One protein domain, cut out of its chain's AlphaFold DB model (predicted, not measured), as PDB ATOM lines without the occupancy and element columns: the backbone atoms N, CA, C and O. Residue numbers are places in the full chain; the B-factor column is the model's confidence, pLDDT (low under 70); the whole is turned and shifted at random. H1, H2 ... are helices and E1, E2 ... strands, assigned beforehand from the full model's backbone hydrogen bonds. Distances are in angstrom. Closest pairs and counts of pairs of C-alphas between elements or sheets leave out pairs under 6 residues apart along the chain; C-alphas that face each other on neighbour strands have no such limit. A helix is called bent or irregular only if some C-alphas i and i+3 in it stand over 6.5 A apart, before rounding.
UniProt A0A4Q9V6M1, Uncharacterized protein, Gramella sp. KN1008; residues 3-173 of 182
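Overview. This is residues 3 to 173 of the 182 residues of an uncharacterized protein of Gramella sp. KN1008 (UniProt A0A4Q9V6M1). A strongly twisted sheet of five strands makes the core, with H4 packed on one face and the short H3 over the opposite face. The long H2 grazes the sheet, H7 comes near H2 and H3, H5 and H6 lie off the sheet beyond the end of E3 and the start of E5, and H1, residues 26 to 31, sticks out. The printed part has 171 residues with seven named helices and five named strands, in the order E1 E2 H1 H2 E3 H3 E4 H4 H5 H6 E5 H7. The sheet is mixed, ordered E1, E2, E3, E5, E4, and the class is mixed, helices and strands. The whole is compact, with a radius of gyration of the C-alphas of 16.0 A and spans of 45 by 40 by 27 A.

Along the chain. Find C-alpha 6 at (154.666, 211.918, 234.199), where E1, residues 6 to 9, begins. Next come E2, residues 14 to 19, 15.9 A long, and H1, residues 26 to 31, irregular with C-alphas 27 and 30 7.8 A apart. From C-alpha 33 at (144.804, 197.683, 251.021) H2, residues 33 to 49, runs 24.1 A. Then read E3, residues 57 to 61, H3, residues 67 to 73, E4, residues 76 to 79, and H4, residues 88 to 100, 18.6 A. Last come H5, residues 125 to 137, 18.3 A, H6, residues 142 to 145, E5, residues 155 to 161, 19.9 A, and H7, residues 165 to 173, ending at (152.615, 186.137, 246.479).

Arrangement. Start at the hairpin E1 and E2, antiparallel, with N 7 and O 16 2.9 A apart. E2 and E3 are parallel, with N 19 and O 59 at 2.7 A; with H1 and H2 between them they form a strand-helix-strand unit, parallel neighbours joined through helices by a right-handed crossover. E5 is antiparallel to E3, N 58 to O 160 2.8 A, and to E4, N 79 to O 159 2.8 A. E3, H3 and E4 form a split unit, with E5 between its strands and a right-handed crossover. H3 is 9.2 A in height over the sheet; H4 is on the opposite face, the C-alphas of Gly 90 and Leu 159 its closest to E5, at 7.0 A. H2 only grazes the sheet with residues 38 to 49. H7 is close to but not clearly touching H2, the C-alphas of Tyr 39 and Glu 172 being closest at 7.4 A. H5 and H6 are apart and not on the sheet. Every O i to N i+4 pair is within hydrogen-bond range in H2, H4, H5 and H7; H1 has 0 of 2, with 2 of 3 O i to N i+3 pairs, H3 has 1 of 3, with 2 of 4, and H6 is too short for an i+4 pair.

Size, cuts and confidence. The C-alphas farthest apart, those of Ser 53 and Asp 125, are 46.0 A apart. The printed part has no cut. The one long link, residues 101 to 124, joins H4 to H5; its residues 113 to 114 pair antiparallel with residues 155 to 156 of E5. Mean pLDDT of the printed part is 88.7; residues 3 to 5, 8 to 12, 21 to 22 and 29 are under 70.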
ATOM      1  N   GLY A   3     147.559 209.082 243.025       52.84
ATOM      2  CA  GLY A   3     147.720 210.051 241.943       52.84
ATOM      3  C   GLY A   3     149.155 209.996 241.448       52.84
ATOM      4  O   GLY A   3     150.063 209.922 242.278       52.84
ATOM      5  N   TRP A   4     149.356 210.030 240.136       61.91
ATOM      6  CA  TRP A   4     150.682 210.176 239.559       61.91
ATOM      7  C   TRP A   4     150.679 211.107 238.356       61.91
ATOM      8  O   TRP A   4     149.648 211.320 237.722       61.91
ATOM      9  N   SER A   5     151.842 211.688 238.080       61.28
ATOM     10  CA  SER A   5     152.088 212.541 236.921       61.28
ATOM     11  C   SER A   5     153.413 212.153 236.293       61.28
ATOM     12  O   SER A   5     154.379 211.884 237.013       61.28
ATOM     13  N   GLU A   6     153.448 212.135 234.968       71.06
ATOM     14  CA  GLU A   6     154.666 211.918 234.199       71.06
ATOM     15  C   GLU A   6     155.419 213.233 234.026       71.06
ATOM     16  O   GLU A   6     154.827 214.293 233.825       71.06
ATOM     17  N   MET A   7     156.738 213.143 234.104       74.06
ATOM     18  CA  MET A   7     157.655 214.223 233.795       74.06
ATOM     19  C   MET A   7     158.743 213.668 232.884       74.06
ATOM     20  O   MET A   7     159.320 212.613 233.162       74.06
ATOM     21  N   SER A   8     159.001 214.369 231.785       65.69
ATOM     22  CA  SER A   8     160.077 214.038 230.857       65.69
ATOM     23  C   SER A   8     161.278 214.914 231.175       65.69
ATOM     24  O   SER A   8     161.200 216.135 231.085       65.69
ATOM     25  N   SER A   9     162.400 214.292 231.529       61.34
ATOM     26  CA  SER A   9     163.677 215.000 231.609       61.34
ATOM     27  C   SER A   9     164.279 215.085 230.208       61.34
ATOM     28  O   SER A   9     164.743 214.069 229.687       61.34
ATOM     29  N   GLU A  10     164.320 216.282 229.610       57.97
ATOM     30  CA  GLU A  10     164.975 216.515 228.304       57.97
ATOM     31  C   GLU A  10     166.450 216.082 228.302       57.97
ATOM     32  O   GLU A  10     167.003 215.740 227.262       57.97
ATOM     33  N   LYS A  11     167.099 216.078 229.474       61.78
ATOM     34  CA  LYS A  11     168.512 215.710 229.620       61.78
ATOM     35  C   LYS A  11     168.766 214.217 229.785       61.78
ATOM     36  O   LYS A  11     169.886 213.787 229.537       61.78
ATOM     37  N   GLU A  12     167.783 213.448 230.246       59.28
ATOM     38  CA  GLU A  12     167.966 212.020 230.539       59.28
ATOM     39  C   GLU A  12     167.084 211.097 229.686       59.28
ATOM     40  O   GLU A  12     167.169 209.883 229.855       59.28
ATOM     41  N   GLU A  13     166.229 211.638 228.808       72.38
ATOM     42  CA  GLU A  13     165.277 210.865 227.989       72.38
ATOM     43  C   GLU A  13     164.545 209.786 228.808       72.38
ATOM     44  O   GLU A  13     164.422 208.624 228.411       72.38
ATOM     45  N   ARG A  14     164.106 210.146 230.018       79.44
ATOM     46  CA  ARG A  14     163.481 209.204 230.946       79.44
ATOM     47  C   ARG A  14     162.170 209.735 231.483       79.44
ATOM     48  O   ARG A  14     162.038 210.929 231.755       79.44
ATOM     49  N   VAL A  15     161.239 208.811 231.693       87.12
ATOM     50  CA  VAL A  15     159.981 209.080 232.383       87.12
ATOM     51  C   VAL A  15     160.219 209.014 233.883       87.12
ATOM     52  O   VAL A  15     160.760 208.034 234.407       87.12
ATOM     53  N   ILE A  16     159.803 210.072 234.569       90.31
ATOM     54  CA  ILE A  16     159.779 210.144 236.022       90.31
ATOM     55  C   ILE A  16     158.319 210.271 236.457       90.31
ATOM     56  O   ILE A  16     157.607 211.161 235.998       90.31
ATOM     57  N   ILE A  17     157.870 209.378 237.336       91.06
ATOM     58  CA  ILE A  17     156.490 209.315 237.810       91.06
ATOM     59  C   ILE A  17     156.423 209.791 239.261       91.06
ATOM     60  O   ILE A  17     157.068 209.220 240.144       91.06
ATOM     61  N   TYR A  18     155.611 210.815 239.525       90.62
ATOM     62  CA  TYR A  18     155.321 211.235 240.896       90.62
ATOM     63  C   TYR A  18     154.409 210.225 241.603       90.62
ATOM     64  O   TYR A  18     153.331 209.904 241.123       90.62
ATOM     65  N   LEU A  19     154.804 209.764 242.781       85.12
ATOM     66  CA  LEU A  19     154.041 208.915 243.677       85.12
ATOM     67  C   LEU A  19     153.292 209.796 244.675       85.12
ATOM     68  O   LEU A  19     153.835 210.221 245.699       85.12
ATOM     69  N   GLY A  20     152.025 210.059 244.374       76.19
ATOM     70  CA  GLY A  20     151.139 210.797 245.258       76.19
ATOM     71  C   GLY A  20     150.708 210.017 246.503       76.19
ATOM     72  O   GLY A  20     151.068 208.861 246.745       76.19
ATOM     73  N   LEU A  21     149.877 210.678 247.309       65.62
ATOM     74  CA  LEU A  21     149.333 210.143 248.555       65.62
ATOM     75  C   LEU A  21     148.531 208.859 248.315       65.62
ATOM     76  O   LEU A  21     147.537 208.872 247.593       65.62
ATOM     77  N   SER A  22     148.896 207.781 249.014       69.69
ATOM     78  CA  SER A  22     148.019 206.628 249.210       69.69
ATOM     79  C   SER A  22     147.273 206.778 250.536       69.69
ATOM     80  O   SER A  22     147.895 206.816 251.602       69.69
ATOM     81  N   CYS A  23     145.946 206.825 250.492       70.88
ATOM     82  CA  CYS A  23     145.105 206.800 251.685       70.88
ATOM     83  C   CYS A  23     144.234 205.539 251.710       70.88
ATOM     84  O   CYS A  23     143.744 205.070 250.680       70.88
ATOM     85  N   VAL A  24     144.055 204.990 252.909       75.44
ATOM     86  CA  VAL A  24     143.164 203.863 253.189       75.44
ATOM     87  C   VAL A  24     142.322 204.256 254.391       75.44
ATOM     88  O   VAL A  24     142.863 204.741 255.388       75.44
ATOM     89  N   ASN A  25     141.009 204.052 254.302       74.38
ATOM     90  CA  ASN A  25     140.114 204.255 255.437       74.38
ATOM     91  C   ASN A  25     140.572 203.370 256.613       74.38
ATOM     92  O   ASN A  25     140.893 202.195 256.431       74.38
ATOM     93  N   ASN A  26     140.618 203.950 257.817       72.12
ATOM     94  CA  ASN A  26     141.069 203.287 259.040       72.12
ATOM     95  C   ASN A  26     140.402 201.926 259.271       72.12
ATOM     96  O   ASN A  26     141.086 201.004 259.706       72.12
ATOM     97  N   GLN A  27     139.122 201.783 258.913       76.81
ATOM     98  CA  GLN A  27     138.357 200.538 259.051       76.81
ATOM     99  C   GLN A  27     138.926 199.366 258.236       76.81
ATOM    100  O   GLN A  27     138.640 198.216 258.540       76.81
ATOM    101  N   TYR A  28     139.753 199.639 257.224       77.50
ATOM    102  CA  TYR A  28     140.311 198.624 256.329       77.50
ATOM    103  C   TYR A  28     141.846 198.581 256.336       77.50
ATOM    104  O   TYR A  28     142.455 197.983 255.443       77.50
ATOM    105  N   LYS A  29     142.500 199.212 257.322       68.94
ATOM    106  CA  LYS A  29     143.972 199.236 257.414       68.94
ATOM    107  C   LYS A  29     144.586 197.840 257.565       68.94
ATOM    108  O   LYS A  29     145.674 197.611 257.041       68.94
ATOM    109  N   GLU A  30     143.885 196.908 258.206       72.62
ATOM    110  CA  GLU A  30     144.375 195.540 258.434       72.62
ATOM    111  C   GLU A  30     144.333 194.661 257.172       72.62
ATOM    112  O   GLU A  30     145.097 193.706 257.047       72.62
ATOM    113  N   ASN A  31     143.560 195.052 256.154       76.44
ATOM    114  CA  ASN A  31     143.376 194.280 254.918       76.44
ATOM    115  C   ASN A  31     144.497 194.477 253.881       76.44
ATOM    116  O   ASN A  31     144.325 194.155 252.701       76.44
ATOM    117  N   LYS A  32     145.637 195.056 254.289       81.38
ATOM    118  CA  LYS A  32     146.785 195.385 253.420       81.38
ATOM    119  C   LYS A  32     146.407 196.201 252.168       81.38
ATOM    120  O   LYS A  32     147.125 196.165 251.169       81.38
ATOM    121  N   LEU A  33     145.305 196.961 252.200       82.88
ATOM    122  CA  LEU A  33     144.804 197.683 251.021       82.88
ATOM    123  C   LEU A  33     145.816 198.692 250.470       82.88
ATOM    124  O   LEU A  33     145.923 198.843 249.260       82.88
ATOM    125  N   GLY A  34     146.601 199.340 251.337       82.12
ATOM    126  CA  GLY A  34     147.648 200.268 250.902       82.12
ATOM    127  C   GLY A  34     148.711 199.570 250.052       82.12
ATOM    128  O   GLY A  34     149.071 200.054 248.987       82.12
ATOM    129  N   SER A  35     149.151 198.381 250.468       85.56
ATOM    130  CA  SER A  35     150.101 197.578 249.694       85.56
ATOM    131  C   SER A  35     149.497 197.060 248.389       85.56
ATOM    132  O   SER A  35     150.198 197.021 247.384       85.56
ATOM    133  N   LYS A  36     148.201 196.713 248.370       88.44
ATOM    134  CA  LYS A  36     147.498 196.328 247.134       88.44
ATOM    135  C   LYS A  36     147.394 197.491 246.143       88.44
ATOM    136  O   LYS A  36     147.605 197.270 244.960       88.44
ATOM    137  N   LEU A  37     147.161 198.719 246.617       87.00
ATOM    138  CA  LEU A  37     147.201 199.918 245.767       87.00
ATOM    139  C   LEU A  37     148.585 200.115 245.137       87.00
ATOM    140  O   LEU A  37     148.681 200.321 243.931       87.00
ATOM    141  N   TYR A  38     149.655 199.997 245.932       88.94
ATOM    142  CA  TYR A  38     151.017 200.073 245.400       88.94
ATOM    143  C   TYR A  38     151.332 198.943 244.416       88.94
ATOM    144  O   TYR A  38     152.008 199.193 243.423       88.94
ATOM    145  N   TYR A  39     150.829 197.727 244.645       91.56
ATOM    146  CA  TYR A  39     150.965 196.620 243.696       91.56
ATOM    147  C   TYR A  39     150.265 196.925 242.366       91.56
ATOM    148  O   TYR A  39     150.896 196.785 241.323       91.56
ATOM    149  N   THR A  40     149.008 197.388 242.388       90.75
ATOM    150  CA  THR A  40     148.265 197.732 241.163       90.75
ATOM    151  C   THR A  40     148.997 198.804 240.364       90.75
ATOM    152  O   THR A  40     149.273 198.593 239.188       90.75
ATOM    153  N   PHE A  41     149.412 199.889 241.023       91.56
ATOM    154  CA  PHE A  41     150.223 200.924 240.384       91.56
ATOM    155  C   PHE A  41     151.523 200.353 239.797       91.56
ATOM    156  O   PHE A  41     151.881 200.641 238.661       91.56
ATOM    157  N   THR A  42     152.231 199.514 240.558       92.25
ATOM    158  CA  THR A  42     153.501 198.928 240.108       92.25
ATOM    159  C   THR A  42     153.304 198.054 238.873       92.25
ATOM    160  O   THR A  42     154.115 198.115 237.955       92.25
ATOM    161  N   LYS A  43     152.214 197.281 238.820       93.56
ATOM    162  CA  LYS A  43     151.857 196.457 237.662       93.56
ATOM    163  C   LYS A  43     151.642 197.309 236.412       93.56
ATOM    164  O   LYS A  43     152.184 196.988 235.359       93.56
ATOM    165  N   GLU A  44     150.886 198.396 236.536       92.31
ATOM    166  CA  GLU A  44     150.629 199.334 235.434       92.31
ATOM    167  C   GLU A  44     151.918 200.031 234.979       92.31
ATOM    168  O   GLU A  44     152.201 200.105 233.785       92.31
ATOM    169  N   ALA A  45     152.759 200.466 235.918       91.88
ATOM    170  CA  ALA A  45     154.031 201.105 235.599       91.88
ATOM    171  C   ALA A  45     155.038 200.138 234.941       91.88
ATOM    172  O   ALA A  45     155.778 200.543 234.046       91.88
ATOM    173  N   LEU A  46     155.045 198.853 235.321       93.31
ATOM    174  CA  LEU A  46     155.837 197.814 234.647       93.31
ATOM    175  C   LEU A  46     155.342 197.541 233.221       93.31
ATOM    176  O   LEU A  46     156.153 197.322 232.326       93.31
ATOM    177  N   GLN A  47     154.029 197.590 232.979       92.50
ATOM    178  CA  GLN A  47     153.492 197.513 231.617       92.50
ATOM    179  C   GLN A  47     153.926 198.729 230.793       92.50
ATOM    180  O   GLN A  47     154.402 198.573 229.669       92.50
ATOM    181  N   LEU A  48     153.842 199.927 231.375       90.38
ATOM    182  CA  LEU A  48     154.276 201.171 230.742       90.38
ATOM    183  C   LEU A  48     155.776 201.171 230.406       90.38
ATOM    184  O   LEU A  48     156.156 201.655 229.343       90.38
ATOM    185  N   GLN A  49     156.622 200.587 231.264       90.75
ATOM    186  CA  GLN A  49     158.074 200.479 231.061       90.75
ATOM    187  C   GLN A  49     158.453 199.859 229.710       90.75
ATOM    188  O   GLN A  49     159.485 200.228 229.152       90.75
ATOM    189  N   SER A  50     157.634 198.951 229.169       89.81
ATOM    190  CA  SER A  50     157.901 198.304 227.875       89.81
ATOM    191  C   SER A  50     157.939 199.274 226.686       89.81
ATOM    192  O   SER A  50     158.542 198.957 225.664       89.81
ATOM    193  N   ASN A  51     157.367 200.475 226.835       89.25
ATOM    194  CA  ASN A  51     157.364 201.517 225.807       89.25
ATOM    195  C   ASN A  51     158.615 202.413 225.838       89.25
ATOM    196  O   ASN A  51     158.745 203.301 224.998       89.25
ATOM    197  N   TYR A  52     159.524 202.209 226.797       86.25
ATOM    198  CA  TYR A  52     160.670 203.089 227.024       86.25
ATOM    199  C   TYR A  52     161.979 202.303 227.096       86.25
ATOM    200  O   TYR A  52     162.072 201.266 227.752       86.25
ATOM    201  N   SER A  53     163.022 202.835 226.456       86.50
ATOM    202  CA  SER A  53     164.384 202.284 226.496       86.50
ATOM    203  C   SER A  53     165.053 202.485 227.858       86.50
ATOM    204  O   SER A  53     165.805 201.627 228.320       86.50
ATOM    205  N   ASN A  54     164.764 203.611 228.514       87.81
ATOM    206  CA  ASN A  54     165.301 203.951 229.822       87.81
ATOM    207  C   ASN A  54     164.380 203.470 230.955       87.81
ATOM    208  O   ASN A  54     163.154 203.580 230.847       87.81
ATOM    209  N   PRO A  55     164.941 202.996 232.086       90.19
ATOM    210  CA  PRO A  55     164.146 202.652 233.255       90.19
ATOM    211  C   PRO A  55     163.376 203.859 233.803       90.19
ATOM    212  O   PRO A  55     163.979 204.901 234.112       90.19
ATOM    213  N   ILE A  56     162.067 203.673 233.971       92.50
ATOM    214  CA  ILE A  56     161.151 204.582 234.648       92.50
ATOM    215  C   ILE A  56     161.632 204.767 236.083       92.50
ATOM    216  O   ILE A  56     161.921 203.806 236.805       92.50
ATOM    217  N   LEU A  57     161.696 206.029 236.493       93.94
ATOM    218  CA  LEU A  57     161.934 206.398 237.878       93.94
ATOM    219  C   LEU A  57     160.637 206.811 238.541       93.94
ATOM    220  O   LEU A  57     159.741 207.375 237.920       93.94
ATOM    221  N   LEU A  58     160.575 206.565 239.835       94.75
ATOM    222  CA  LEU A  58     159.497 206.988 240.696       94.75
ATOM    223  C   LEU A  58     160.058 207.996 241.694       94.75
ATOM    224  O   LEU A  58     161.148 207.791 242.230       94.75
ATOM    225  N   PHE A  59     159.322 209.061 241.984       94.62
ATOM    226  CA  PHE A  59     159.678 209.970 243.071       94.62
ATOM    227  C   PHE A  59     158.461 210.353 243.893       94.62
ATOM    228  O   PHE A  59     157.352 210.358 243.389       94.62
ATOM    229  N   GLY A  60     158.639 210.708 245.155       93.31
ATOM    230  CA  GLY A  60     157.535 211.139 246.008       93.31
ATOM    231  C   GLY A  60     158.015 211.993 247.164       93.31
ATOM    232  O   GLY A  60     159.206 212.252 247.300       93.31
ATOM    233  N   THR A  61     157.092 212.409 248.024       93.38
ATOM    234  CA  THR A  61     157.418 213.057 249.301       93.38
ATOM    235  C   THR A  61     156.843 212.248 250.450       93.38
ATOM    236  O   THR A  61     155.700 211.790 250.375       93.38
ATOM    237  N   THR A  62     157.600 212.087 251.531       90.00
ATOM    238  CA  THR A  62     157.128 211.398 252.729       90.00
ATOM    239  C   THR A  62     155.951 212.144 253.336       90.00
ATOM    240  O   THR A  62     155.987 213.356 253.473       90.00
ATOM    241  N   ALA A  63     154.901 211.428 253.721       81.25
ATOM    242  CA  ALA A  63     153.894 211.964 254.636       81.25
ATOM    243  C   ALA A  63     154.059 211.406 256.055       81.25
ATOM    244  O   ALA A  63     153.385 211.873 256.966       81.25
ATOM    245  N   THR A  64     154.855 210.346 256.213       85.00
ATOM    246  CA  THR A  64     155.174 209.711 257.494       85.00
ATOM    247  C   THR A  64     156.558 209.061 257.369       85.00
ATOM    248  O   THR A  64     156.836 208.513 256.294       85.00
ATOM    249  N   PRO A  65     157.369 208.955 258.435       86.12
ATOM    250  CA  PRO A  65     158.656 208.249 258.388       86.12
ATOM    251  C   PRO A  65     158.504 206.745 258.099       86.12
ATOM    252  O   PRO A  65     159.395 206.114 257.538       86.12
ATOM    253  N   VAL A  66     157.336 206.158 258.390       86.56
ATOM    254  CA  VAL A  66     157.027 204.728 258.165       86.56
ATOM    255  C   VAL A  66     157.196 204.311 256.701       86.56
ATOM    256  O   VAL A  66     157.432 203.137 256.399       86.56
ATOM    257  N   ILE A  67     157.082 205.265 255.778       87.81
ATOM    258  CA  ILE A  67     157.229 205.008 254.348       87.81
ATOM    259  C   ILE A  67     158.638 204.491 254.016       87.81
ATOM    260  O   ILE A  67     158.767 203.597 253.185       87.81
ATOM    261  N   LEU A  68     159.664 204.905 254.768       90.94
ATOM    262  CA  LEU A  68     161.051 204.450 254.605       90.94
ATOM    263  C   LEU A  68     161.238 202.960 254.885       90.94
ATOM    264  O   LEU A  68     162.107 202.321 254.309       90.94
ATOM    265  N   LEU A  69     160.378 202.378 255.721       91.00
ATOM    266  CA  LEU A  69     160.373 200.941 256.004       91.00
ATOM    267  C   LEU A  69     159.509 200.153 255.013       91.00
ATOM    268  O   LEU A  69     159.587 198.924 254.946       91.00
ATOM    269  N   THR A  70     158.620 200.847 254.303       88.75
ATOM    270  CA  THR A  70     157.603 200.234 253.445       88.75
ATOM    271  C   THR A  70     158.079 200.159 252.005       88.75
ATOM    272  O   THR A  70     158.014 199.088 251.405       88.75
ATOM    273  N   LEU A  71     158.596 201.262 251.458       91.12
ATOM    274  CA  LEU A  71     158.963 201.341 250.045       91.12
ATOM    275  C   LEU A  71     160.059 200.355 249.630       91.12
ATOM    276  O   LEU A  71     159.878 199.724 248.591       91.12
ATOM    277  N   PRO A  72     161.123 200.104 250.419       92.88
ATOM    278  CA  PRO A  72     162.153 199.132 250.035       92.88
ATOM    279  C   PRO A  72     161.637 197.692 249.882       92.88
ATOM    280  O   PRO A  72     162.275 196.867 249.230       92.88
ATOM    281  N   LYS A  73     160.470 197.378 250.467       91.19
ATOM    282  CA  LYS A  73     159.805 196.070 250.333       91.19
ATOM    283  C   LYS A  73     159.018 195.931 249.029       91.19
ATOM    284  O   LYS A  73     158.594 194.825 248.710       91.19
ATOM    285  N   ILE A  74     158.781 197.040 248.332       92.00
ATOM    286  CA  ILE A  74     157.941 197.128 247.132       92.00
ATOM    287  C   ILE A  74     158.804 197.460 245.917       92.00
ATOM    288  O   ILE A  74     158.668 196.809 244.891       92.00
ATOM    289  N   TRP A  75     159.705 198.432 246.047       95.00
ATOM    290  CA  TRP A  75     160.504 198.995 244.959       95.00
ATOM    291  C   TRP A  75     162.003 198.802 245.177       95.00
ATOM    292  O   TRP A  75     162.456 198.453 246.274       95.00
ATOM    293  N   ASP A  76     162.771 199.007 244.109       96.12
ATOM    294  CA  ASP A  76     164.226 198.876 244.111       96.12
ATOM    295  C   ASP A  76     164.915 200.234 244.205       96.12
ATOM    296  O   ASP A  76     164.345 201.262 243.847       96.12
ATOM    297  N   LYS A  77     166.159 200.228 244.702       95.69
ATOM    298  CA  LYS A  77     167.024 201.417 244.804       95.69
ATOM    299  C   LYS A  77     166.315 202.628 245.428       95.69
ATOM    300  O   LYS A  77     166.360 203.727 244.889       95.69
ATOM    301  N   VAL A  78     165.619 202.398 246.543       96.19
ATOM    302  CA  VAL A  78     164.949 203.468 247.288       96.19
ATOM    303  C   VAL A  78     166.004 204.359 247.935       96.19
ATOM    304  O   VAL A  78     166.823 203.872 248.708       96.19
ATOM    305  N   GLU A  79     165.956 205.650 247.632       97.06
ATOM    306  CA  GLU A  79     166.841 206.674 248.178       97.06
ATOM    307  C   GLU A  79     166.028 207.832 248.790       97.06
ATOM    308  O   GLU A  79     164.970 208.185 248.256       97.06
ATOM    309  N   PRO A  80     166.505 208.448 249.888       96.19
ATOM    310  CA  PRO A  80     167.732 208.104 250.605       96.19
ATOM    311  C   PRO A  80     167.560 206.820 251.443       96.19
ATOM    312  O   PRO A  80     166.441 206.380 251.718       96.19
ATOM    313  N   ASN A  81     168.678 206.217 251.847       95.06
ATOM    314  CA  ASN A  81     168.712 205.090 252.779       95.06
ATOM    315  C   ASN A  81     168.257 205.516 254.189       95.06
ATOM    316  O   ASN A  81     168.110 206.701 254.493       95.06
ATOM    317  N   LEU A  82     168.066 204.545 255.088       93.88
ATOM    318  CA  LEU A  82     167.628 204.811 256.469       93.88
ATOM    319  C   LEU A  82     168.633 205.648 257.284       93.88
ATOM    320  O   LEU A  82     168.241 206.305 258.244       93.88
ATOM    321  N   ASP A  83     169.907 205.653 256.910       93.94
ATOM    322  CA  ASP A  83     170.944 206.502 257.510       93.94
ATOM    323  C   ASP A  83     171.043 207.893 256.852       93.94
ATOM    324  O   ASP A  83     171.879 208.705 257.239       93.94
ATOM    325  N   GLY A  84     170.195 208.175 255.859       94.31
ATOM    326  CA  GLY A  84     170.217 209.400 255.067       94.31
ATOM    327  C   GLY A  84     171.188 209.367 253.886       94.31
ATOM    328  O   GLY A  84     171.193 210.302 253.096       94.31
ATOM    329  N   SER A  85     171.988 208.314 253.703       96.62
ATOM    330  CA  SER A  85     172.907 208.231 252.563       96.62
ATOM    331  C   SER A  85     172.163 208.106 251.225       96.62
ATOM    332  O   SER A  85     171.057 207.568 251.143       96.62
ATOM    333  N   TYR A  86     172.772 208.613 250.153       97.50
ATOM    334  CA  TYR A  86     172.224 208.594 248.795       97.50
ATOM    335  C   TYR A  86     173.350 208.538 247.757       97.50
ATOM    336  O   TYR A  86     174.498 208.895 248.043       97.50
ATOM    337  N   SER A  87     173.040 208.105 246.534       97.50
ATOM    338  CA  SER A  87     174.013 208.099 245.440       97.50
ATOM    339  C   SER A  87     174.155 209.471 244.774       97.50
ATOM    340  O   SER A  87     173.225 210.275 244.718       97.50
ATOM    341  N   LYS A  88     175.319 209.734 244.164       96.62
ATOM    342  CA  LYS A  88     175.523 210.944 243.344       96.62
ATOM    343  C   LYS A  88     174.614 211.010 242.120       96.62
ATOM    344  O   LYS A  88     174.332 212.101 241.634       96.62
ATOM    345  N   HIS A  89     174.170 209.858 241.626       93.31
ATOM    346  CA  HIS A  89     173.193 209.786 240.546       93.31
ATOM    347  C   HIS A  89     171.819 210.268 241.019       93.31
ATOM    348  O   HIS A  89     171.251 211.180 240.423       93.31
ATOM    349  N   GLY A  90     171.335 209.735 242.143       95.50
ATOM    350  CA  GLY A  90     170.070 210.159 242.737       95.50
ATOM    351  C   GLY A  90     170.051 211.627 243.149       95.50
ATOM    352  O   GLY A  90     169.074 212.323 242.880       95.50
ATOM    353  N   GLU A  91     171.163 212.143 243.687       96.69
ATOM    354  CA  GLU A  91     171.316 213.573 243.981       96.69
ATOM    355  C   GLU A  91     171.042 214.448 242.752       96.69
ATOM    356  O   GLU A  91     170.301 215.428 242.849       96.69
ATOM    357  N   LYS A  92     171.620 214.106 241.594       93.88
ATOM    358  CA  LYS A  92     171.420 214.872 240.354       93.88
ATOM    359  C   LYS A  92     169.954 214.874 239.935       93.88
ATOM    360  O   LYS A  92     169.425 215.936 239.612       93.88
ATOM    361  N   ILE A  93     169.303 213.713 239.993       93.31
ATOM    362  CA  ILE A  93     167.891 213.562 239.626       93.31
ATOM    363  C   ILE A  93     166.994 214.368 240.566       93.31
ATOM    364  O   ILE A  93     166.150 215.128 240.103       93.31
ATOM    365  N   ILE A  94     167.188 214.264 241.882       95.69
ATOM    366  CA  ILE A  94     166.381 215.016 242.851       95.69
ATOM    367  C   ILE A  94     166.560 216.521 242.688       95.69
ATOM    368  O   ILE A  94     165.572 217.250 242.716       95.69
ATOM    369  N   ARG A  95     167.789 217.001 242.472       94.75
ATOM    370  CA  ARG A  95     168.029 218.428 242.212       94.75
ATOM    371  C   ARG A  95     167.349 218.892 240.928       94.75
ATOM    372  O   ARG A  95     166.801 219.989 240.897       94.75
ATOM    373  N   GLN A  96     167.342 218.057 239.890       91.81
ATOM    374  CA  GLN A  96     166.603 218.349 238.667       91.81
ATOM    375  C   GLN A  96     165.094 218.440 238.929       91.81
ATOM    376  O   GLN A  96     164.488 219.444 238.567       91.81
ATOM    377  N   ILE A  97     164.513 217.453 239.620       92.56
ATOM    378  CA  ILE A  97     163.092 217.459 239.997       92.56
ATOM    379  C   ILE A  97     162.756 218.719 240.805       92.56
ATOM    380  O   ILE A  97     161.739 219.362 240.563       92.56
ATOM    381  N   GLN A  98     163.612 219.107 241.755       94.56
ATOM    382  CA  GLN A  98     163.404 220.317 242.549       94.56
ATOM    383  C   GLN A  98     163.369 221.577 241.695       94.56
ATOM    384  O   GLN A  98     162.511 222.426 241.915       94.56
ATOM    385  N   LYS A  99     164.276 221.693 240.726       92.62
ATOM    386  CA  LYS A  99     164.314 222.828 239.809       92.62
ATOM    387  C   LYS A  99     163.077 222.879 238.911       92.62
ATOM    388  O   LYS A  99     162.471 223.933 238.770       92.62
ATOM    389  N   GLU A 100     162.689 221.748 238.326       90.62
ATOM    390  CA  GLU A 100     161.529 221.662 237.423       90.62
ATOM    391  C   GLU A 100     160.204 221.962 238.137       90.62
ATOM    392  O   GLU A 100     159.287 222.513 237.534       90.62
ATOM    393  N   LEU A 101     160.123 221.662 239.436       90.88
ATOM    394  CA  LEU A 101     158.938 221.896 240.262       90.88
ATOM    395  C   LEU A 101     159.007 223.178 241.119       90.88
ATOM    396  O   LEU A 101     158.157 223.360 241.991       90.88
ATOM    397  N   ASP A 102     160.002 224.051 240.910       94.88
ATOM    398  CA  ASP A 102     160.232 225.278 241.705       94.88
ATOM    399  C   ASP A 102     160.273 225.026 243.235       94.88
ATOM    400  O   ASP A 102     159.722 225.764 244.065       94.88
ATOM    401  N   LEU A 103     160.920 223.928 243.632       95.25
ATOM    402  CA  LEU A 103     161.067 223.503 245.027       95.25
ATOM    403  C   LEU A 103     162.392 223.939 245.656       95.25
ATOM    404  O   LEU A 103     162.556 223.781 246.865       95.25
ATOM    405  N   GLU A 104     163.314 224.513 244.880       94.75
ATOM    406  CA  GLU A 104     164.665 224.891 245.331       94.75
ATOM    407  C   GLU A 104     164.644 225.822 246.554       94.75
ATOM    408  O   GLU A 104     165.502 225.726 247.430       94.75
ATOM    409  N   LYS A 105     163.613 226.668 246.675       95.31
ATOM    410  CA  LYS A 105     163.404 227.563 247.829       95.31
ATOM    411  C   LYS A 105     163.143 226.846 249.160       95.31
ATOM    412  O   LYS A 105     163.253 227.470 250.212       95.31
ATOM    413  N   PHE A 106     162.767 225.569 249.123       95.94
ATOM    414  CA  PHE A 106     162.546 224.734 250.306       95.94
ATOM    415  C   PHE A 106     163.711 223.776 250.573       95.94
ATOM    416  O   PHE A 106     163.738 223.133 251.624       95.94
ATOM    417  N   SER A 107     164.645 223.647 249.631       92.50
ATOM    418  CA  SER A 107     165.758 222.708 249.716       92.50
ATOM    419  C   SER A 107     166.731 223.071 250.838       92.50
ATOM    420  O   SER A 107     166.882 224.227 251.231       92.50
ATOM    421  N   THR A 108     167.429 222.057 251.345       94.25
ATOM    422  CA  THR A 108     168.497 222.218 252.342       94.25
ATOM    423  C   THR A 108     169.847 221.781 251.771       94.25
ATOM    424  O   THR A 108     169.965 221.461 250.586       94.25
ATOM    425  N   TYR A 109     170.880 221.724 252.621       94.56
ATOM    426  CA  TYR A 109     172.145 221.075 252.267       94.56
ATOM    427  C   TYR A 109     171.939 219.616 251.827       94.56
ATOM    428  O   TYR A 109     172.576 219.155 250.880       94.56
ATOM    429  N   HIS A 110     171.015 218.902 252.479       97.56
ATOM    430  CA  HIS A 110     170.655 217.552 252.081       97.56
ATOM    431  C   HIS A 110     169.658 217.597 250.910       97.56
ATOM    432  O   HIS A 110     168.545 218.105 251.082       97.56
ATOM    433  N   PRO A 111     169.989 217.030 249.731       97.12
ATOM    434  CA  PRO A 111     169.184 217.199 248.524       97.12
ATOM    435  C   PRO A 111     167.787 216.596 248.656       97.12
ATOM    436  O   PRO A 111     166.858 217.111 248.061       97.12
ATOM    437  N   TYR A 112     167.595 215.558 249.469       97.69
ATOM    438  CA  TYR A 112     166.275 214.945 249.661       97.69
ATOM    439  C   TYR A 112     165.410 215.643 250.722       97.69
ATOM    440  O   TYR A 112     164.316 215.166 250.987       97.69
ATOM    441  N   VAL A 113     165.847 216.730 251.364       97.69
ATOM    442  CA  VAL A 113     165.064 217.377 252.437       97.69
ATOM    443  C   VAL A 113     164.475 218.697 251.957       97.69
ATOM    444  O   VAL A 113     165.203 219.571 251.487       97.69
ATOM    445  N   LEU A 114     163.158 218.838 252.130       97.38
ATOM    446  CA  LEU A 114     162.381 220.041 251.846       97.38
ATOM    447  C   LEU A 114     161.774 220.582 253.146       97.38
ATOM    448  O   LEU A 114     160.978 219.904 253.800       97.38
ATOM    449  N   LYS A 115     162.116 221.814 253.516       97.00
ATOM    450  CA  LYS A 115     161.616 222.473 254.727       97.00
ATOM    451  C   LYS A 115     160.305 223.200 254.467       97.00
ATOM    452  O   LYS A 115     160.185 223.920 253.481       97.00
ATOM    453  N   LYS A 116     159.335 223.062 255.377       95.25
ATOM    454  CA  LYS A 116     158.083 223.848 255.390       95.25
ATOM    455  C   LYS A 116     157.301 223.854 254.064       95.25
ATOM    456  O   LYS A 116     156.582 224.808 253.767       95.25
ATOM    457  N   ILE A 117     157.385 222.791 253.268       94.56
ATOM    458  CA  ILE A 117     156.631 222.685 252.007       94.56
ATOM    459  C   ILE A 117     155.147 222.356 252.251       94.56
ATOM    460  O   ILE A 117     154.276 222.715 251.462       94.56
ATOM    461  N   ALA A 118     154.836 221.708 253.376       91.81
ATOM    462  CA  ALA A 118     153.503 221.210 253.702       91.81
ATOM    463  C   ALA A 118     152.949 221.786 255.020       91.81
ATOM    464  O   ALA A 118     152.316 221.075 255.798       91.81
ATOM    465  N   VAL A 119     153.153 223.084 255.280       90.38
ATOM    466  CA  VAL A 119     152.765 223.763 256.545       90.38
ATOM    467  C   VAL A 119     151.279 223.657 256.913       90.38
ATOM    468  O   VAL A 119     150.901 223.861 258.063       90.38
ATOM    469  N   LYS A 120     150.409 223.351 255.944       88.44
ATOM    470  CA  LYS A 120     148.966 223.182 256.171       88.44
ATOM    471  C   LYS A 120     148.583 221.760 256.592       88.44
ATOM    472  O   LYS A 120     147.431 221.541 256.966       88.44
ATOM    473  N   THR A 121     149.496 220.789 256.522       85.00
ATOM    474  CA  THR A 121     149.197 219.410 256.915       85.00
ATOM    475  C   THR A 121     149.012 219.313 258.426       85.00
ATOM    476  O   THR A 121     149.857 219.748 259.203       85.00
ATOM    477  N   ARG A 122     147.906 218.698 258.851       81.69
ATOM    478  CA  ARG A 122     147.600 218.453 260.262       81.69
ATOM    479  C   ARG A 122     147.427 216.959 260.490       81.69
ATOM    480  O   ARG A 122     146.484 216.368 259.979       81.69
ATOM    481  N   TYR A 123     148.317 216.375 261.283       82.75
ATOM    482  CA  TYR A 123     148.159 215.007 261.779       82.75
ATOM    483  C   TYR A 123     147.357 215.004 263.067       82.75
ATOM    484  O   TYR A 123     147.650 215.800 263.968       82.75
ATOM    485  N   ALA A 124     146.417 214.069 263.174       85.94
ATOM    486  CA  ALA A 124     145.721 213.808 264.424       85.94
ATOM    487  C   ALA A 124     146.682 213.216 265.474       85.94
ATOM    488  O   ALA A 124     147.646 212.523 265.139       85.94
ATOM    489  N   ASP A 125     146.407 213.435 266.761       88.06
ATOM    490  CA  ASP A 125     147.309 213.019 267.848       88.06
ATOM    491  C   ASP A 125     147.561 211.511 267.896       88.06
ATOM    492  O   ASP A 125     148.643 211.058 268.277       88.06
ATOM    493  N   PHE A 126     146.570 210.707 267.505       86.06
ATOM    494  CA  PHE A 126     146.737 209.257 267.424       86.06
ATOM    495  C   PHE A 126     147.715 208.854 266.305       86.06
ATOM    496  O   PHE A 126     148.477 207.906 266.480       86.06
ATOM    497  N   GLU A 127     147.753 209.581 265.183       83.75
ATOM    498  CA  GLU A 127     148.705 209.323 264.097       83.75
ATOM    499  C   GLU A 127     150.119 209.698 264.517       83.75
ATOM    500  O   GLU A 127     151.040 208.906 264.325       83.75
ATOM    501  N   ARG A 128     150.274 210.853 265.179       86.75
ATOM    502  CA  ARG A 128     151.559 211.304 265.732       86.75
ATOM    503  C   ARG A 128     152.134 210.283 266.716       86.75
ATOM    504  O   ARG A 128     153.312 209.946 266.623       86.75
ATOM    505  N   ARG A 129     151.306 209.765 267.633       88.44
ATOM    506  CA  ARG A 129     151.706 208.703 268.577       88.44
ATOM    507  C   ARG A 129     152.127 207.434 267.843       88.44
ATOM    508  O   ARG A 129     153.238 206.961 268.048       88.44
ATOM    509  N   ARG A 130     151.309 206.971 266.893       85.88
ATOM    510  CA  ARG A 130     151.625 205.794 266.075       85.88
ATOM    511  C   ARG A 130     152.961 205.932 265.337       85.88
ATOM    512  O   ARG A 130     153.708 204.962 265.260       85.88
ATOM    513  N   PHE A 131     153.272 207.106 264.786       87.19
ATOM    514  CA  PHE A 131     154.556 207.337 264.116       87.19
ATOM    515  C   PHE A 131     155.726 207.248 265.090       87.19
ATOM    516  O   PHE A 131     156.697 206.561 264.782       87.19
ATOM    517  N   LYS A 132     155.613 207.870 266.270       87.75
ATOM    518  CA  LYS A 132     156.635 207.780 267.322       87.75
ATOM    519  C   LYS A 132     156.876 206.335 267.756       87.75
ATOM    520  O   LYS A 132     158.027 205.914 267.829       87.75
ATOM    521  N   ASP A 133     155.811 205.564 267.963       90.75
ATOM    522  CA  ASP A 133     155.912 204.162 268.380       90.75
ATOM    523  C   ASP A 133     156.600 203.299 267.317       90.75
ATOM    524  O   ASP A 133     157.456 202.477 267.643       90.75
ATOM    525  N   ILE A 134     156.277 203.506 266.035       88.38
ATOM    526  CA  ILE A 134     156.934 202.802 264.927       88.38
ATOM    527  C   ILE A 134     158.407 203.204 264.833       88.38
ATOM    528  O   ILE A 134     159.256 202.323 264.724       88.38
ATOM    529  N   CYS A 135     158.727 204.499 264.912       89.50
ATOM    530  CA  CYS A 135     160.119 204.945 264.843       89.50
ATOM    531  C   CYS A 135     160.944 204.346 265.982       89.50
ATOM    532  O   CYS A 135     162.015 203.810 265.733       89.50
ATOM    533  N   LYS A 136     160.400 204.323 267.205       91.75
ATOM    534  CA  LYS A 136     161.044 203.681 268.355       91.75
ATOM    535  C   LYS A 136     161.200 202.170 268.166       91.75
ATOM    536  O   LYS A 136     162.252 201.623 268.468       91.75
ATOM    537  N   LYS A 137     160.163 201.485 267.673       93.06
ATOM    538  CA  LYS A 137     160.171 200.025 267.478       93.06
ATOM    539  C   LYS A 137     161.238 199.566 266.480       93.06
ATOM    540  O   LYS A 137     161.789 198.485 266.657       93.06
ATOM    541  N   PHE A 138     161.477 200.345 265.429       91.25
ATOM    542  CA  PHE A 138     162.411 200.000 264.352       91.25
ATOM    543  C   PHE A 138     163.724 200.792 264.403       91.25
ATOM    544  O   PHE A 138     164.475 200.736 263.437       91.25
ATOM    545  N   ASP A 139     163.972 201.534 265.488       92.06
ATOM    546  CA  ASP A 139     165.107 202.459 265.629       92.06
ATOM    547  C   ASP A 139     165.303 203.364 264.393       92.06
ATOM    548  O   ASP A 139     166.399 203.576 263.877       92.06
ATOM    549  N   LEU A 140     164.190 203.868 263.854       92.56
ATOM    550  CA  LEU A 140     164.193 204.695 262.655       92.56
ATOM    551  C   LEU A 140     164.542 206.137 263.025       92.56
ATOM    552  O   LEU A 140     163.674 206.912 263.432       92.56
ATOM    553  N   ARG A 141     165.815 206.492 262.844       92.31
ATOM    554  CA  ARG A 141     166.365 207.807 263.210       92.31
ATOM    555  C   ARG A 141     166.607 208.743 262.027       92.31
ATOM    556  O   ARG A 141     167.078 209.853 262.234       92.31
ATOM    557  N   THR A 142     166.247 208.354 260.802       93.69
ATOM    558  CA  THR A 142     166.508 209.140 259.578       93.69
ATOM    559  C   THR A 142     166.049 210.592 259.700       93.69
ATOM    560  O   THR A 142     166.789 211.508 259.365       93.69
ATOM    561  N   PHE A 143     164.839 210.818 260.218       93.19
ATOM    562  CA  PHE A 143     164.294 212.171 260.356       93.19
ATOM    563  C   PHE A 143     164.952 212.955 261.488       93.19
ATOM    564  O   PHE A 143     165.092 214.161 261.374       93.19
ATOM    565  N   GLU A 144     165.387 212.290 262.556       92.50
ATOM    566  CA  GLU A 144     166.158 212.935 263.620       92.50
ATOM    567  C   GLU A 144     167.533 213.376 263.091       92.50
ATOM    568  O   GLU A 144     167.922 214.526 263.264       92.50
ATOM    569  N   ILE A 145     168.233 212.483 262.383       93.88
ATOM    570  CA  ILE A 145     169.565 212.722 261.804       93.88
ATOM    571  C   ILE A 145     169.531 213.864 260.782       93.88
ATOM    572  O   ILE A 145     170.450 214.678 260.728       93.88
ATOM    573  N   LEU A 146     168.476 213.916 259.967       95.19
ATOM    574  CA  LEU A 146     168.315 214.907 258.904       95.19
ATOM    575  C   LEU A 146     167.549 216.164 259.341       95.19
ATOM    576  O   LEU A 146     167.233 216.990 258.485       95.19
ATOM    577  N   ASP A 147     167.244 216.300 260.637       95.44
ATOM    578  CA  ASP A 147     166.443 217.394 261.196       95.44
ATOM    579  C   ASP A 147     165.131 217.598 260.414       95.44
ATOM    580  O   ASP A 147     164.905 218.637 259.816       95.44
ATOM    581  N   ILE A 148     164.263 216.593 260.330       94.00
ATOM    582  CA  ILE A 148     162.981 216.671 259.612       94.00
ATOM    583  C   ILE A 148     161.840 216.674 260.626       94.00
ATOM    584  O   ILE A 148     161.580 215.661 261.277       94.00
ATOM    585  N   ASP A 149     161.097 217.782 260.701       90.69
ATOM    586  CA  ASP A 149     159.862 217.860 261.483       90.69
ATOM    587  C   ASP A 149     158.631 217.920 260.570       90.69
ATOM    588  O   ASP A 149     158.173 218.981 260.127       90.69
ATOM    589  N   GLU A 150     158.034 216.754 260.315       89.19
ATOM    590  CA  GLU A 150     156.822 216.659 259.498       89.19
ATOM    591  C   GLU A 150     155.633 217.438 260.070       89.19
ATOM    592  O   GLU A 150     154.721 217.781 259.311       89.19
ATOM    593  N   THR A 151     155.622 217.729 261.377       85.38
ATOM    594  CA  THR A 151     154.566 218.527 262.014       85.38
ATOM    595  C   THR A 151     154.691 220.017 261.711       85.38
ATOM    596  O   THR A 151     153.686 220.723 261.772       85.38
ATOM    597  N   GLN A 152     155.882 220.472 261.311       90.12
ATOM    598  CA  GLN A 152     156.139 221.819 260.785       90.12
ATOM    599  C   GLN A 152     156.001 221.884 259.258       90.12
ATOM    600  O   GLN A 152     156.231 222.928 258.647       90.12
ATOM    601  N   GLY A 153     155.598 220.779 258.625       91.56
ATOM    602  CA  GLY A 153     155.450 220.687 257.178       91.56
ATOM    603  C   GLY A 153     156.743 220.359 256.434       91.56
ATOM    604  O   GLY A 153     156.761 220.504 255.211       91.56
ATOM    605  N   ASP A 154     157.795 219.918 257.129       95.00
ATOM    606  CA  ASP A 154     158.987 219.378 256.477       95.00
ATOM    607  C   ASP A 154     158.652 218.049 255.794       95.00
ATOM    608  O   ASP A 154     157.773 217.293 256.228       95.00
ATOM    609  N   ARG A 155     159.321 217.767 254.681       95.06
ATOM    610  CA  ARG A 155     159.115 216.561 253.882       95.06
ATOM    611  C   ARG A 155     160.457 216.050 253.399       95.06
ATOM    612  O   ARG A 155     161.323 216.834 253.019       95.06
ATOM    613  N   MET A 156     160.599 214.733 253.352       95.81
ATOM    614  CA  MET A 156     161.704 214.118 252.638       95.81
ATOM    615  C   MET A 156     161.217 213.705 251.251       95.81
ATOM    616  O   MET A 156     160.153 213.105 251.120       95.81
ATOM    617  N   MET A 157     161.960 214.036 250.207       96.38
ATOM    618  CA  MET A 157     161.772 213.437 248.895       96.38
ATOM    619  C   MET A 157     162.253 211.988 248.926       96.38
ATOM    620  O   MET A 157     163.156 211.644 249.685       96.38
ATOM    621  N   ILE A 158     161.653 211.153 248.091       96.12
ATOM    622  CA  ILE A 158     162.065 209.774 247.849       96.12
ATOM    623  C   ILE A 158     162.284 209.611 246.355       96.12
ATOM    624  O   ILE A 158     161.492 210.133 245.575       96.12
ATOM    625  N   LEU A 159     163.314 208.862 245.983       96.25
ATOM    626  CA  LEU A 159     163.535 208.365 244.631       96.25
ATOM    627  C   LEU A 159     163.561 206.837 244.674       96.25
ATOM    628  O   LEU A 159     164.129 206.259 245.597       96.25
ATOM    629  N   CYS A 160     162.954 206.171 243.702       95.88
ATOM    630  CA  CYS A 160     163.020 204.722 243.584       95.88
ATOM    631  C   CYS A 160     162.885 204.251 242.136       95.88
ATOM    632  O   CYS A 160     162.375 204.952 241.264       95.88
ATOM    633  N   ASN A 161     163.337 203.027 241.891       95.31
ATOM    634  CA  ASN A 161     163.127 202.317 240.640       95.31
ATOM    635  C   ASN A 161     161.912 201.398 240.763       95.31
ATOM    636  O   ASN A 161     161.621 200.872 241.843       95.31
ATOM    637  N   LEU A 162     161.266 201.113 239.629       95.06
ATOM    638  CA  LEU A 162     160.378 199.956 239.538       95.06
ATOM    639  C   LEU A 162     161.103 198.683 240.012       95.06
ATOM    640  O   LEU A 162     162.330 198.589 239.887       95.06
ATOM    641  N   PRO A 163     160.376 197.722 240.605       96.50
ATOM    642  CA  PRO A 163     161.006 196.541 241.154       96.50
ATOM    643  C   PRO A 163     161.486 195.616 240.041       96.50
ATOM    644  O   PRO A 163     160.875 195.513 238.981       96.50
ATOM    645  N   SER A 164     162.551 194.885 240.335       95.50
ATOM    646  CA  SER A 164     162.937 193.686 239.608       95.50
ATOM    647  C   SER A 164     161.806 192.658 239.596       95.50
ATOM    648  O   SER A 164     161.000 192.576 240.527       95.50
ATOM    649  N   GLU A 165     161.807 191.819 238.561       93.88
ATOM    650  CA  GLU A 165     160.826 190.747 238.370       93.88
ATOM    651  C   GLU A 165     160.676 189.874 239.625       93.88
ATOM    652  O   GLU A 165     159.570 189.642 240.108       93.88
ATOM    653  N   ILE A 166     161.801 189.475 240.229       95.38
ATOM    654  CA  ILE A 166     161.823 188.648 241.442       95.38
ATOM    655  C   ILE A 166     161.101 189.354 242.598       95.38
ATOM    656  O   ILE A 166     160.228 188.768 243.241       95.38
ATOM    657  N   LYS A 167     161.420 190.632 242.857       95.38
ATOM    658  CA  LYS A 167     160.778 191.399 243.934       95.38
ATOM    659  C   LYS A 167     159.282 191.593 243.666       95.38
ATOM    660  O   LYS A 167     158.487 191.525 244.606       95.38
ATOM    661  N   PHE A 168     158.887 191.801 242.411       95.50
ATOM    662  CA  PHE A 168     157.481 191.949 242.042       95.50
ATOM    663  C   PHE A 168     156.683 190.652 242.257       95.50
ATOM    664  O   PHE A 168     155.630 190.682 242.895       95.50
ATOM    665  N   GLN A 169     157.218 189.503 241.837       94.69
ATOM    666  CA  GLN A 169     156.607 188.188 242.069       94.69
ATOM    667  C   GLN A 169     156.489 187.858 243.567       94.69
ATOM    668  O   GLN A 169     155.476 187.324 244.032       94.69
ATOM    669  N   GLU A 170     157.499 188.208 244.368       94.44
ATOM    670  CA  GLU A 170     157.417 188.066 245.821       94.44
ATOM    671  C   GLU A 170     156.317 188.935 246.439       94.44
ATOM    672  O   GLU A 170     155.619 188.494 247.359       94.44
ATOM    673  N   LEU A 171     156.190 190.180 245.975       93.62
ATOM    674  CA  LEU A 171     155.153 191.100 246.422       93.62
ATOM    675  C   LEU A 171     153.764 190.539 246.100       93.62
ATOM    676  O   LEU A 171     152.903 190.521 246.981       93.62
ATOM    677  N   GLU A 172     153.571 190.032 244.882       94.19
ATOM    678  CA  GLU A 172     152.326 189.399 244.444       94.19
ATOM    679  C   GLU A 172     151.934 188.241 245.365       94.19
ATOM    680  O   GLU A 172     150.865 188.273 245.979       94.19
ATOM    681  N   ARG A 173     152.841 187.279 245.577       93.44
ATOM    682  CA  ARG A 173     152.615 186.137 246.479       93.44
ATOM    683  C   ARG A 173     152.249 186.556 247.904       93.44
ATOM    684  O   ARG A 173     151.417 185.918 248.543       93.44
TER     685      ARG A 173